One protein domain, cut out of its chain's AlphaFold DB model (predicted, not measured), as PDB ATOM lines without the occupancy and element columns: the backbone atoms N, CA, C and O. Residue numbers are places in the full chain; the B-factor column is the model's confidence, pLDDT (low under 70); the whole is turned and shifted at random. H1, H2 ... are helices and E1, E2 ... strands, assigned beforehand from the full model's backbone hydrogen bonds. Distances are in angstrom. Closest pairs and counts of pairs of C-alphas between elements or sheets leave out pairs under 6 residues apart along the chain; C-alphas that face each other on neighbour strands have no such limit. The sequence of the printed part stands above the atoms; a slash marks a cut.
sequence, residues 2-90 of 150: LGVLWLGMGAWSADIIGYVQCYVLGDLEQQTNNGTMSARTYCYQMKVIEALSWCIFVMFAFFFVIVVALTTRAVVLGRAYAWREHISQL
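This is residues 2 to 90 of the 150 residues of an uncharacterized protein of Paxillus rubicundulus Ve08.2h10 (UniProt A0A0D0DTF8). One long helix, H2, makes the rod's length; the short helix H1 packs slantwise on its middle, a small hairpin of E1 and E2 sits at its first end, and residues 77 to 90 form a tail at the other. The 89 printed residues hold H1, E1, E2, H2 in that order, mostly helix, with an antiparallel sheet E1 - E2. The whole is extended, radius of gyration of the C-alphas 21.2 A, spanning 65 by 24 by 18 A.

H1, residues 2 to 11, touches residues 49 to 57 of H2, residues 39 to 76, closest at the C-alphas of Gly 10 and Ser 53, 4.9 A. They run opposite ways at a steep tilt of 57 degrees. E1, residues 29 to 32, and E2, residues 35 to 38, form a hairpin, with N 30 and O 37 2.7 A apart, within hydrogen-bond range. H1 and E2 are apart. In H1 and H2 every O i to N i+4 pair is within hydrogen-bond range.

H1 begins at C-alpha 2 (-34.843, -8.237, 2.837) and measures 14.3 A; E1 measures 9.2 A, E2 10.4 A. H2 measures 55.1 A, ending at C-alpha 76 (-30.758, -34.235, 23.317).

The printed part has no cut. The link from H1 to E1 is long. The C-alphas farthest apart, of Asp 27 and Gly 78, are 65.5 A apart. In this predicted model 41 residues are under pLDDT 70, among them 2 to 27.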
ATOM      1  N   LEU A   2     -34.235  -9.547   2.528       64.69
ATOM      2  CA  LEU A   2     -34.843  -8.237   2.837       64.69
ATOM      3  C   LEU A   2     -34.923  -7.904   4.342       64.69
ATOM      4  O   LEU A   2     -34.624  -6.781   4.722       64.69
ATOM      5  N   GLY A   3     -35.228  -8.879   5.208       63.69
ATOM      6  CA  GLY A   3     -35.262  -8.655   6.663       63.69
ATOM      7  C   GLY A   3     -33.900  -8.319   7.288       63.69
ATOM      8  O   GLY A   3     -33.825  -7.464   8.158       63.69
ATOM      9  N   VAL A   4     -32.808  -8.927   6.810       65.31
ATOM     10  CA  VAL A   4     -31.442  -8.628   7.294       65.31
ATOM     11  C   VAL A   4     -30.989  -7.251   6.810       65.31
ATOM     12  O   VAL A   4     -30.375  -6.497   7.557       65.31
ATOM     13  N   LEU A   5     -31.352  -6.900   5.575       65.62
ATOM     14  CA  LEU A   5     -31.084  -5.589   4.988       65.62
ATOM     15  C   LEU A   5     -31.854  -4.479   5.730       65.62
ATOM     16  O   LEU A   5     -31.311  -3.401   5.962       65.62
ATOM     17  N   TRP A   6     -33.075  -4.774   6.192       69.94
ATOM     18  CA  TRP A   6     -33.868  -3.890   7.049       69.94
ATOM     19  C   TRP A   6     -33.276  -3.727   8.454       69.94
ATOM     20  O   TRP A   6     -33.185  -2.609   8.952       69.94
ATOM     21  N   LEU A   7     -32.818  -4.817   9.080       64.50
ATOM     22  CA  LEU A   7     -32.115  -4.749  10.366       64.50
ATOM     23  C   LEU A   7     -30.820  -3.930  10.265       64.50
ATOM     24  O   LEU A   7     -30.529  -3.147  11.163       64.50
ATOM     25  N   GLY A   8     -30.083  -4.054   9.157       66.88
ATOM     26  CA  GLY A   8     -28.913  -3.219   8.876       66.88
ATOM     27  C   GLY A   8     -29.259  -1.732   8.731       66.88
ATOM     28  O   GLY A   8     -28.571  -0.891   9.304       66.88
ATOM     29  N   MET A   9     -30.354  -1.405   8.036       63.56
ATOM     30  CA  MET A   9     -30.892  -0.035   7.957       63.56
ATOM     31  C   MET A   9     -31.292   0.509   9.335       63.56
ATOM     32  O   MET A   9     -30.996   1.655   9.653       63.56
ATOM     33  N   GLY A  10     -31.907  -0.325  10.175       62.91
ATOM     34  CA  GLY A  10     -32.274   0.029  11.545       62.91
ATOM     35  C   GLY A  10     -31.092   0.237  12.490       62.91
ATOM     36  O   GLY A  10     -31.140   1.110  13.347       62.91
ATOM     37  N   ALA A  11     -30.010  -0.527  12.322       64.00
ATOM     38  CA  ALA A  11     -28.795  -0.380  13.125       64.00
ATOM     39  C   ALA A  11     -28.032   0.922  12.822       64.00
ATOM     40  O   ALA A  11     -27.225   1.366  13.635       64.00
ATOM     41  N   TRP A  12     -28.280   1.523  11.654       64.62
ATOM     42  CA  TRP A  12     -27.668   2.781  11.228       64.62
ATOM     43  C   TRP A  12     -28.615   3.987  11.321       64.62
ATOM     44  O   TRP A  12     -28.200   5.114  11.052       64.62
ATOM     45  N   SER A  13     -29.878   3.784  11.718       64.62
ATOM     46  CA  SER A  13     -30.803   4.885  11.982       64.62
ATOM     47  C   SER A  13     -30.566   5.439  13.387       64.62
ATOM     48  O   SER A  13     -30.881   4.769  14.367       64.62
ATOM     49  N   ALA A  14     -30.022   6.653  13.488       63.47
ATOM     50  CA  ALA A  14     -29.843   7.363  14.752       63.47
ATOM     51  C   ALA A  14     -30.769   8.591  14.844       63.47
ATOM     52  O   ALA A  14     -30.898   9.346  13.880       63.47
ATOM     53  N   ASP A  15     -31.342   8.835  16.028       59.31
ATOM     54  CA  ASP A  15     -32.021  10.080  16.459       59.31
ATOM     55  C   ASP A  15     -31.029  11.254  16.660       59.31
ATOM     56  O   ASP A  15     -31.093  12.022  17.621       59.31
ATOM     57  N   ILE A  16     -30.006  11.367  15.813       61.53
ATOM     58  CA  ILE A  16     -28.977  12.397  15.967       61.53
ATOM     59  C   ILE A  16     -28.577  12.922  14.593       61.53
ATOM     60  O   ILE A  16     -28.135  12.175  13.722       61.53
ATOM     61  N   ILE A  17     -28.695  14.238  14.424       65.62
ATOM     62  CA  ILE A  17     -28.145  14.964  13.280       65.62
ATOM     63  C   ILE A  17     -26.832  15.592  13.751       65.62
ATOM     64  O   ILE A  17     -26.819  16.592  14.471       65.62
ATOM     65  N   GLY A  18     -25.706  14.984  13.379       68.50
ATOM     66  CA  GLY A  18     -24.388  15.441  13.824       68.50
ATOM     67  C   GLY A  18     -24.167  15.193  15.320       68.50
ATOM     68  O   GLY A  18     -24.035  14.046  15.731       68.50
ATOM     69  N   TYR A  19     -24.098  16.258  16.126       68.31
ATOM     70  CA  TYR A  19     -23.871  16.190  17.581       68.31
ATOM     71  C   TYR A  19     -25.066  16.675  18.416       68.31
ATOM     72  O   TYR A  19     -24.980  16.719  19.643       68.31
ATOM     73  N   VAL A  20     -26.170  17.071  17.776       66.38
ATOM     74  CA  VAL A  20     -27.288  17.744  18.446       66.38
ATOM     75  C   VAL A  20     -28.519  16.841  18.462       66.38
ATOM     76  O   VAL A  20     -28.875  16.225  17.457       66.38
ATOM     77  N   GLN A  21     -29.173  16.775  19.621       65.38
ATOM     78  CA  GLN A  21     -30.418  16.037  19.806       65.38
ATOM     79  C   GLN A  21     -31.591  16.801  19.187       65.38
ATOM     80  O   GLN A  21     -31.740  18.013  19.360       65.38
ATOM     81  N   CYS A  22     -32.472  16.061  18.522       62.19
ATOM     82  CA  CYS A  22     -33.606  16.562  17.753       62.19
ATOM     83  C   CYS A  22     -34.619  17.453  18.505       62.19
ATOM     84  O   CYS A  22     -35.437  18.103  17.861       62.19
ATOM     85  N   TYR A  23     -34.593  17.514  19.843       61.75
ATOM     86  CA  TYR A  23     -35.482  18.392  20.622       61.75
ATOM     87  C   TYR A  23     -34.952  19.823  20.796       61.75
ATOM     88  O   TYR A  23     -35.726  20.704  21.164       61.75
ATOM     89  N   VAL A  24     -33.656  20.061  20.555       64.81
ATOM     90  CA  VAL A  24     -33.018  21.386  20.710       64.81
ATOM     91  C   VAL A  24     -33.014  22.166  19.388       64.81
ATOM     92  O   VAL A  24     -32.764  23.370  19.372       64.81
ATOM     93  N   LEU A  25     -33.302  21.501  18.264       64.44
ATOM     94  CA  LEU A  25     -33.360  22.139  16.952       64.44
ATOM     95  C   LEU A  25     -34.690  22.900  16.816       64.44
ATOM     96  O   LEU A  25     -35.755  22.292  16.748       64.44
ATOM     97  N   GLY A  26     -34.609  24.235  16.800       67.44
ATOM     98  CA  GLY A  26     -35.709  25.139  16.438       67.44
ATOM     99  C   GLY A  26     -36.019  25.105  14.931       67.44
ATOM    100  O   GLY A  26     -36.051  24.031  14.336       67.44
ATOM    101  N   ASP A  27     -36.194  26.266  14.290       66.75
ATOM    102  CA  ASP A  27     -36.492  26.429  12.843       66.75
ATOM    103  C   ASP A  27     -35.329  26.060  11.891       66.75
ATOM    104  O   ASP A  27     -35.164  26.625  10.812       66.75
ATOM    105  N   LEU A  28     -34.482  25.108  12.276       72.00
ATOM    106  CA  LEU A  28     -33.414  24.621  11.412       72.00
ATOM    107  C   LEU A  28     -34.008  23.747  10.305       72.00
ATOM    108  O   LEU A  28     -34.773  22.813  10.561       72.00
ATOM    109  N   GLU A  29     -33.635  24.043   9.066       73.06
ATOM    110  CA  GLU A  29     -33.988  23.234   7.907       73.06
ATOM    111  C   GLU A  29     -32.850  22.276   7.544       73.06
ATOM    112  O   GLU A  29     -31.683  22.656   7.444       73.06
ATOM    113  N   GLN A  30     -33.210  21.017   7.327       73.62
ATOM    114  CA  GLN A  30     -32.333  19.957   6.870       73.62
ATOM    115  C   GLN A  30     -32.372  19.891   5.339       73.62
ATOM    116  O   GLN A  30     -33.443  19.805   4.731       73.62
ATOM    117  N   GLN A  31     -31.200  19.903   4.710       68.38
ATOM    118  CA  GLN A  31     -31.067  19.711   3.265       68.38
ATOM    119  C   GLN A  31     -31.382  18.252   2.904       68.38
ATOM    120  O   GLN A  31     -30.794  17.317   3.446       68.38
ATOM    121  N   THR A  32     -32.320  18.063   1.984       72.12
ATOM    122  CA  THR A  32     -32.732  16.772   1.426       72.12
ATOM    123  C   THR A  32     -32.357  16.735  -0.054       72.12
ATOM    124  O   THR A  32     -32.213  17.774  -0.692       72.12
ATOM    125  N   ASN A  33     -32.277  15.542  -0.645       71.00
ATOM    126  CA  ASN A  33     -32.016  15.408  -2.082       71.00
ATOM    127  C   ASN A  33     -33.085  16.070  -2.987       71.00
ATOM    128  O   ASN A  33     -32.815  16.262  -4.165       71.00
ATOM    129  N   ASN A  34     -34.263  16.438  -2.460       74.38
ATOM    130  CA  ASN A  34     -35.362  17.075  -3.206       74.38
ATOM    131  C   ASN A  34     -35.824  18.427  -2.617       74.38
ATOM    132  O   ASN A  34     -36.948  18.855  -2.872       74.38
ATOM    133  N   GLY A  35     -34.990  19.110  -1.825       81.19
ATOM    134  CA  GLY A  35     -35.317  20.426  -1.250       81.19
ATOM    135  C   GLY A  35     -34.911  20.544   0.213       81.19
ATOM    136  O   GLY A  35     -34.113  19.744   0.692       81.19
ATOM    137  N   THR A  36     -35.467  21.514   0.934       79.00
ATOM    138  CA  THR A  36     -35.296  21.640   2.386       79.00
ATOM    139  C   THR A  36     -36.508  21.075   3.122       79.00
ATOM    140  O   THR A  36     -37.644  21.193   2.666       79.00
ATOM    141  N   MET A  37     -36.278  20.405   4.250       77.38
ATOM    142  CA  MET A  37     -37.347  19.997   5.165       77.38
ATOM    143  C   MET A  37     -37.033  20.485   6.571       77.38
ATOM    144  O   MET A  37     -35.874  20.516   6.965       77.38
ATOM    145  N   SER A  38     -38.052  20.818   7.361       81.12
ATOM    146  CA  SER A  38     -37.847  21.139   8.777       81.12
ATOM    147  C   SER A  38     -37.162  19.971   9.496       81.12
ATOM    148  O   SER A  38     -37.616  18.822   9.408       81.12
ATOM    149  N   ALA A  39     -36.092  20.261  10.241       74.94
ATOM    150  CA  ALA A  39     -35.342  19.259  10.992       74.94
ATOM    151  C   ALA A  39     -36.225  18.524  12.013       74.94
ATOM    152  O   ALA A  39     -36.050  17.328  12.243       74.94
ATOM    153  N   ARG A  40     -37.244  19.196  12.562       75.00
ATOM    154  CA  ARG A  40     -38.186  18.592  13.511       75.00
ATOM    155  C   ARG A  40     -39.017  17.475  12.875       75.00
ATOM    156  O   ARG A  40     -39.174  16.409  13.468       75.00
ATOM    157  N   THR A  41     -39.521  17.695  11.660       78.62
ATOM    158  CA  THR A  41     -40.291  16.687  10.913       78.62
ATOM    159  C   THR A  41     -39.423  15.483  10.556       78.62
ATOM    160  O   THR A  41     -39.858  14.344  10.726       78.62
ATOM    161  N   TYR A  42     -38.181  15.724  10.134       77.62
ATOM    162  CA  TYR A  42     -37.216  14.665   9.844       77.62
ATOM    163  C   TYR A  42     -36.934  13.783  11.070       77.62
ATOM    164  O   TYR A  42     -36.987  12.556  10.992       77.62
ATOM    165  N   CYS A  43     -36.725  14.404  12.229       77.19
ATOM    166  CA  CYS A  43     -36.467  13.691  13.474       77.19
ATOM    167  C   CYS A  43     -37.637  12.803  13.918       77.19
ATOM    168  O   CYS A  43     -37.424  11.667  14.343       77.19
ATOM    169  N   TYR A  44     -38.884  13.272  13.784       78.06
ATOM    170  CA  TYR A  44     -40.046  12.438  14.101       78.06
ATOM    171  C   TYR A  44     -40.134  11.202  13.202       78.06
ATOM    172  O   TYR A  44     -40.447  10.118  13.690       78.06
ATOM    173  N   GLN A  45     -39.821  11.337  11.912       78.56
ATOM    174  CA  GLN A  45     -39.802  10.197  10.993       78.56
ATOM    175  C   GLN A  45     -38.700   9.196  11.359       78.56
ATOM    176  O   GLN A  45     -38.944   7.988  11.361       78.56
ATOM    177  N   MET A  46     -37.520   9.685  11.745       76.69
ATOM    178  CA  MET A  46     -36.395   8.829  12.121       76.69
ATOM    179  C   MET A  46     -36.680   8.012  13.389       76.69
ATOM    180  O   MET A  46     -36.398   6.814  13.415       76.69
ATOM    181  N   LYS A  47     -37.353   8.605  14.387       77.69
ATOM    182  CA  LYS A  47     -37.783   7.886  15.600       77.69
ATOM    183  C   LYS A  47     -38.713   6.711  15.312       77.69
ATOM    184  O   LYS A  47     -38.632   5.682  15.976       77.69
ATOM    185  N   VAL A  48     -39.617   6.858  14.343       82.75
ATOM    186  CA  VAL A  48     -40.550   5.781  13.973       82.75
ATOM    187  C   VAL A  48     -39.796   4.624  13.321       82.75
ATOM    188  O   VAL A  48     -40.073   3.465  13.626       82.75
ATOM    189  N   ILE A  49     -38.825   4.931  12.460       81.38
ATOM    190  CA  ILE A  49     -37.990   3.922  11.794       81.38
ATOM    191  C   ILE A  49     -37.128   3.181  12.821       81.38
ATOM    192  O   ILE A  49     -37.056   1.954  12.778       81.38
ATOM    193  N   GLU A  50     -36.549   3.905  13.777       80.56
ATOM    194  CA  GLU A  50     -35.786   3.328  14.884       80.56
ATOM    195  C   GLU A  50     -36.660   2.414  15.759       80.56
ATOM    196  O   GLU A  50     -36.311   1.263  16.013       80.56
ATOM    197  N   ALA A  51     -37.844   2.867  16.174       81.44
ATOM    198  CA  ALA A  51     -38.743   2.041  16.982       81.44
ATOM    199  C   ALA A  51     -39.201   0.775  16.233       81.44
ATOM    200  O   ALA A  51     -39.232  -0.319  16.801       81.44
ATOM    201  N   LEU A  52     -39.533   0.900  14.945       82.06
ATOM    202  CA  LEU A  52     -39.931  -0.229  14.107       82.06
ATOM    203  C   LEU A  52     -38.779  -1.228  13.919       82.06
ATOM    204  O   LEU A  52     -39.014  -2.438  13.925       82.06
ATOM    205  N   SER A  53     -37.543  -0.749  13.773       79.50
ATOM    206  CA  SER A  53     -36.380  -1.619  13.606       79.50
ATOM    207  C   SER A  53     -36.068  -2.413  14.872       79.50
ATOM    208  O   SER A  53     -35.881  -3.629  14.782       79.50
ATOM    209  N   TRP A  54     -36.121  -1.780  16.046       79.56
ATOM    210  CA  TRP A  54     -35.961  -2.454  17.336       79.56
ATOM    211  C   TRP A  54     -37.060  -3.485  17.588       79.56
ATOM    212  O   TRP A  54     -36.760  -4.604  18.000       79.56
ATOM    213  N   CYS A  55     -38.320  -3.168  17.281       82.31
ATOM    214  CA  CYS A  55     -39.418  -4.130  17.395       82.31
ATOM    215  C   CYS A  55     -39.197  -5.361  16.506       82.31
ATOM    216  O   CYS A  55     -39.368  -6.496  16.955       82.31
ATOM    217  N   ILE A  56     -38.777  -5.156  15.255       81.50
ATOM    218  CA  ILE A  56     -38.484  -6.249  14.322       81.50
ATOM    219  C   ILE A  56     -37.271  -7.061  14.797       81.50
ATOM    220  O   ILE A  56     -37.314  -8.291  14.765       81.50
ATOM    221  N   PHE A  57     -36.219  -6.402  15.288       80.81
ATOM    222  CA  PHE A  57     -35.051  -7.064  15.867       80.81
ATOM    223  C   PHE A  57     -35.435  -7.958  17.043       80.81
ATOM    224  O   PHE A  57     -35.069  -9.131  17.064       80.81
ATOM    225  N   VAL A  58     -36.224  -7.435  17.982       84.25
ATOM    226  CA  VAL A  58     -36.698  -8.180  19.153       84.25
ATOM    227  C   VAL A  58     -37.547  -9.383  18.731       84.25
ATOM    228  O   VAL A  58     -37.318 -10.485  19.227       84.25
ATOM    229  N   MET A  59     -38.461  -9.224  17.769       84.25
ATOM    230  CA  MET A  59     -39.259 -10.340  17.238       84.25
ATOM    231  C   MET A  59     -38.387 -11.434  16.605       84.25
ATOM    232  O   MET A  59     -38.585 -12.618  16.884       84.25
ATOM    233  N   PHE A  60     -37.389 -11.062  15.796       84.69
ATOM    234  CA  PHE A  60     -36.453 -12.029  15.216       84.69
ATOM    235  C   PHE A  60     -35.551 -12.679  16.268       84.69
ATOM    236  O   PHE A  60     -35.285 -13.876  16.171       84.69
ATOM    237  N   ALA A  61     -35.109 -11.933  17.280       86.25
ATOM    238  CA  ALA A  61     -34.296 -12.458  18.370       86.25
ATOM    239  C   ALA A  61     -35.075 -13.494  19.192       86.25
ATOM    240  O   ALA A  61     -34.571 -14.592  19.420       86.25
ATOM    241  N   PHE A  62     -36.325 -13.200  19.564       88.75
ATOM    242  CA  PHE A  62     -37.185 -14.172  20.241       88.75
ATOM    243  C   PHE A  62     -37.441 -15.405  19.378       88.75
ATOM    244  O   PHE A  62     -37.308 -16.526  19.867       88.75
ATOM    245  N   PHE A  63     -37.742 -15.222  18.090       86.25
ATOM    246  CA  PHE A  63     -37.909 -16.341  17.167       86.25
ATOM    247  C   PHE A  63     -36.646 -17.214  17.091       86.25
ATOM    248  O   PHE A  63     -36.731 -18.436  17.206       86.25
ATOM    249  N   PHE A  64     -35.468 -16.598  16.972       85.19
ATOM    250  CA  PHE A  64     -34.191 -17.306  16.938       85.19
ATOM    251  C   PHE A  64     -33.930 -18.085  18.233       85.19
ATOM    252  O   PHE A  64     -33.601 -19.269  18.179       85.19
ATOM    253  N   VAL A  65     -34.143 -17.461  19.394       89.19
ATOM    254  CA  VAL A  65     -33.993 -18.115  20.703       89.19
ATOM    255  C   VAL A  65     -34.935 -19.313  20.831       89.19
ATOM    256  O   VAL A  65     -34.505 -20.379  21.270       89.19
ATOM    257  N   ILE A  66     -36.195 -19.184  20.405       87.25
ATOM    258  CA  ILE A  66     -37.170 -20.283  20.434       87.25
ATOM    259  C   ILE A  66     -36.719 -21.438  19.531       87.25
ATOM    260  O   ILE A  66     -36.713 -22.588  19.970       87.25
ATOM    261  N   VAL A  67     -36.287 -21.154  18.299       85.19
ATOM    262  CA  VAL A  67     -35.798 -22.184  17.367       85.19
ATOM    263  C   VAL A  67     -34.578 -22.908  17.938       85.19
ATOM    264  O   VAL A  67     -34.530 -24.139  17.902       85.19
ATOM    265  N   VAL A  68     -33.618 -22.180  18.514       85.75
ATOM    266  CA  VAL A  68     -32.426 -22.774  19.148       85.75
ATOM    267  C   VAL A  68     -32.811 -23.624  20.358       85.75
ATOM    268  O   VAL A  68     -32.293 -24.728  20.527       85.75
ATOM    269  N   ALA A  69     -33.758 -23.169  21.180       84.06
ATOM    270  CA  ALA A  69     -34.219 -23.924  22.342       84.06
ATOM    271  C   ALA A  69     -34.891 -25.244  21.929       84.06
ATOM    272  O   ALA A  69     -34.590 -26.303  22.484       84.06
ATOM    273  N   LEU A  70     -35.768 -25.206  20.923       78.12
ATOM    274  CA  LEU A  70     -36.488 -26.382  20.431       78.12
ATOM    275  C   LEU A  70     -35.564 -27.380  19.721       78.12
ATOM    276  O   LEU A  70     -35.642 -28.582  19.975       78.12
ATOM    277  N   THR A  71     -34.638 -26.893  18.894       78.38
ATOM    278  CA  THR A  71     -33.640 -27.747  18.228       78.38
ATOM    279  C   THR A  71     -32.680 -28.385  19.230       78.38
ATOM    280  O   THR A  71     -32.407 -29.578  19.123       78.38
ATOM    281  N   THR A  72     -32.231 -27.652  20.254       81.06
ATOM    282  CA  THR A  72     -31.377 -28.214  21.318       81.06
ATOM    283  C   THR A  72     -32.077 -29.368  22.039       81.06
ATOM    284  O   THR A  72     -31.476 -30.421  22.250       81.06
ATOM    285  N   ARG A  73     -33.372 -29.225  22.358       73.81
ATOM    286  CA  ARG A  73     -34.176 -30.311  22.950       73.81
ATOM    287  C   ARG A  73     -34.303 -31.521  22.021       73.81
ATOM    288  O   ARG A  73     -34.199 -32.649  22.494       73.81
ATOM    289  N   ALA A  74     -34.482 -31.305  20.719       69.94
ATOM    290  CA  ALA A  74     -34.548 -32.385  19.732       69.94
ATOM    291  C   ALA A  74     -33.216 -33.152  19.603       69.94
ATOM    292  O   ALA A  74     -33.220 -34.381  19.508       69.94
ATOM    293  N   VAL A  75     -32.076 -32.454  19.665       71.94
ATOM    294  CA  VAL A  75     -30.741 -33.079  19.627       71.94
ATOM    295  C   VAL A  75     -30.492 -33.938  20.871       71.94
ATOM    296  O   VAL A  75     -30.003 -35.059  20.743       71.94
ATOM    297  N   VAL A  76     -30.886 -33.465  22.060       69.38
ATOM    298  CA  VAL A  76     -30.758 -34.235  23.317       69.38
ATOM    299  C   VAL A  76     -31.593 -35.523  23.294       69.38
ATOM    300  O   VAL A  76     -31.191 -36.523  23.879       69.38
ATOM    301  N   LEU A  77     -32.713 -35.540  22.566       68.12
ATOM    302  CA  LEU A  77     -33.565 -36.723  22.376       68.12
ATOM    303  C   LEU A  77     -33.033 -37.709  21.311       68.12
ATOM    304  O   LEU A  77     -33.738 -38.640  20.928       68.12
ATOM    305  N   GLY A  78     -31.791 -37.530  20.843       66.44
ATOM    306  CA  GLY A  78     -31.093 -38.477  19.969       66.44
ATOM    307  C   GLY A  78     -31.148 -38.154  18.473       66.44
ATOM    308  O   GLY A  78     -30.606 -38.915  17.672       66.44
ATOM    309  N   ARG A  79     -31.742 -37.024  18.062       65.44
ATOM    310  CA  ARG A  79     -31.744 -36.585  16.654       65.44
ATOM    311  C   ARG A  79     -30.566 -35.663  16.343       65.44
ATOM    312  O   ARG A  79     -30.686 -34.441  16.346       65.44
ATOM    313  N   ALA A  80     -29.420 -36.260  16.017       66.81
ATOM    314  CA  ALA A  80     -28.191 -35.536  15.666       66.81
ATOM    315  C   ALA A  80     -28.309 -34.666  14.392       66.81
ATOM    316  O   ALA A  80     -27.550 -33.712  14.228       66.81
ATOM    317  N   TYR A  81     -29.263 -34.963  13.500       66.44
ATOM    318  CA  TYR A  81     -29.434 -34.283  12.209       66.44
ATOM    319  C   TYR A  81     -30.617 -33.301  12.163       66.44
ATOM    320  O   TYR A  81     -31.062 -32.938  11.075       66.44
ATOM    321  N   ALA A  82     -31.073 -32.795  13.314       67.31
ATOM    322  CA  ALA A  82     -32.226 -31.891  13.432       67.31
ATOM    323  C   ALA A  82     -32.200 -30.665  12.485       67.31
ATOM    324  O   ALA A  82     -33.248 -30.187  12.072       67.31
ATOM    325  N   TRP A  83     -31.017 -30.174  12.098       74.56
ATOM    326  CA  TRP A  83     -30.855 -29.037  11.174       74.56
ATOM    327  C   TRP A  83     -30.977 -29.389   9.685       74.56
ATOM    328  O   TRP A  83     -31.076 -28.490   8.853       74.56
ATOM    329  N   ARG A  84     -30.902 -30.677   9.331       70.75
ATOM    330  CA  ARG A  84     -31.010 -31.176   7.947       70.75
ATOM    331  C   ARG A  84     -32.365 -31.816   7.655       70.75
ATOM    332  O   ARG A  84     -32.691 -32.036   6.493       70.75
ATOM    333  N   GLU A  85     -33.122 -32.136   8.698       69.38
ATOM    334  CA  GLU A  85     -34.456 -32.718   8.602       69.38
ATOM    335  C   GLU A  85     -35.511 -31.643   8.313       69.38
ATOM    336  O   GLU A  85     -35.342 -30.462   8.627       69.38
ATOM    337  N   HIS A  86     -36.615 -32.047   7.681       63.94
ATOM    338  CA  HIS A  86     -37.704 -31.126   7.377       63.94
ATOM    339  C   HIS A  86     -38.399 -30.688   8.672       63.94
ATOM    340  O   HIS A  86     -38.655 -31.516   9.543       63.94
ATOM    341  N   ILE A  87     -38.767 -29.405   8.780       68.69
ATOM    342  CA  ILE A  87     -39.408 -28.839   9.982       68.69
ATOM    343  C   ILE A  87     -40.640 -29.650  10.409       68.69
ATOM    344  O   ILE A  87     -40.842 -29.839  11.598       68.69
ATOM    345  N   SER A  88     -41.425 -30.203   9.481       67.12
ATOM    346  CA  SER A  88     -42.601 -31.022   9.828       67.12
ATOM    347  C   SER A  88     -42.280 -32.359  10.508       67.12
ATOM    348  O   SER A  88     -43.190 -33.003  11.015       67.12
ATOM    349  N   GLN A  89     -41.020 -32.803  10.488       64.38
ATOM    350  CA  GLN A  89     -40.598 -34.083  11.056       64.38
ATOM    351  C   GLN A  89     -40.074 -33.957  12.487       64.38
ATOM    352  O   GLN A  89     -39.900 -34.979  13.155       64.38
ATOM    353  N   LEU A  90     -39.742 -32.744  12.943       65.81
ATOM    354  CA  LEU A  90     -39.248 -32.508  14.296       65.81
ATOM    355  C   LEU A  90     -40.444 -32.475  15.252       65.81
ATOM    356  O   LEU A  90     -41.379 -31.711  15.044       65.81
TER     357      LEU A  90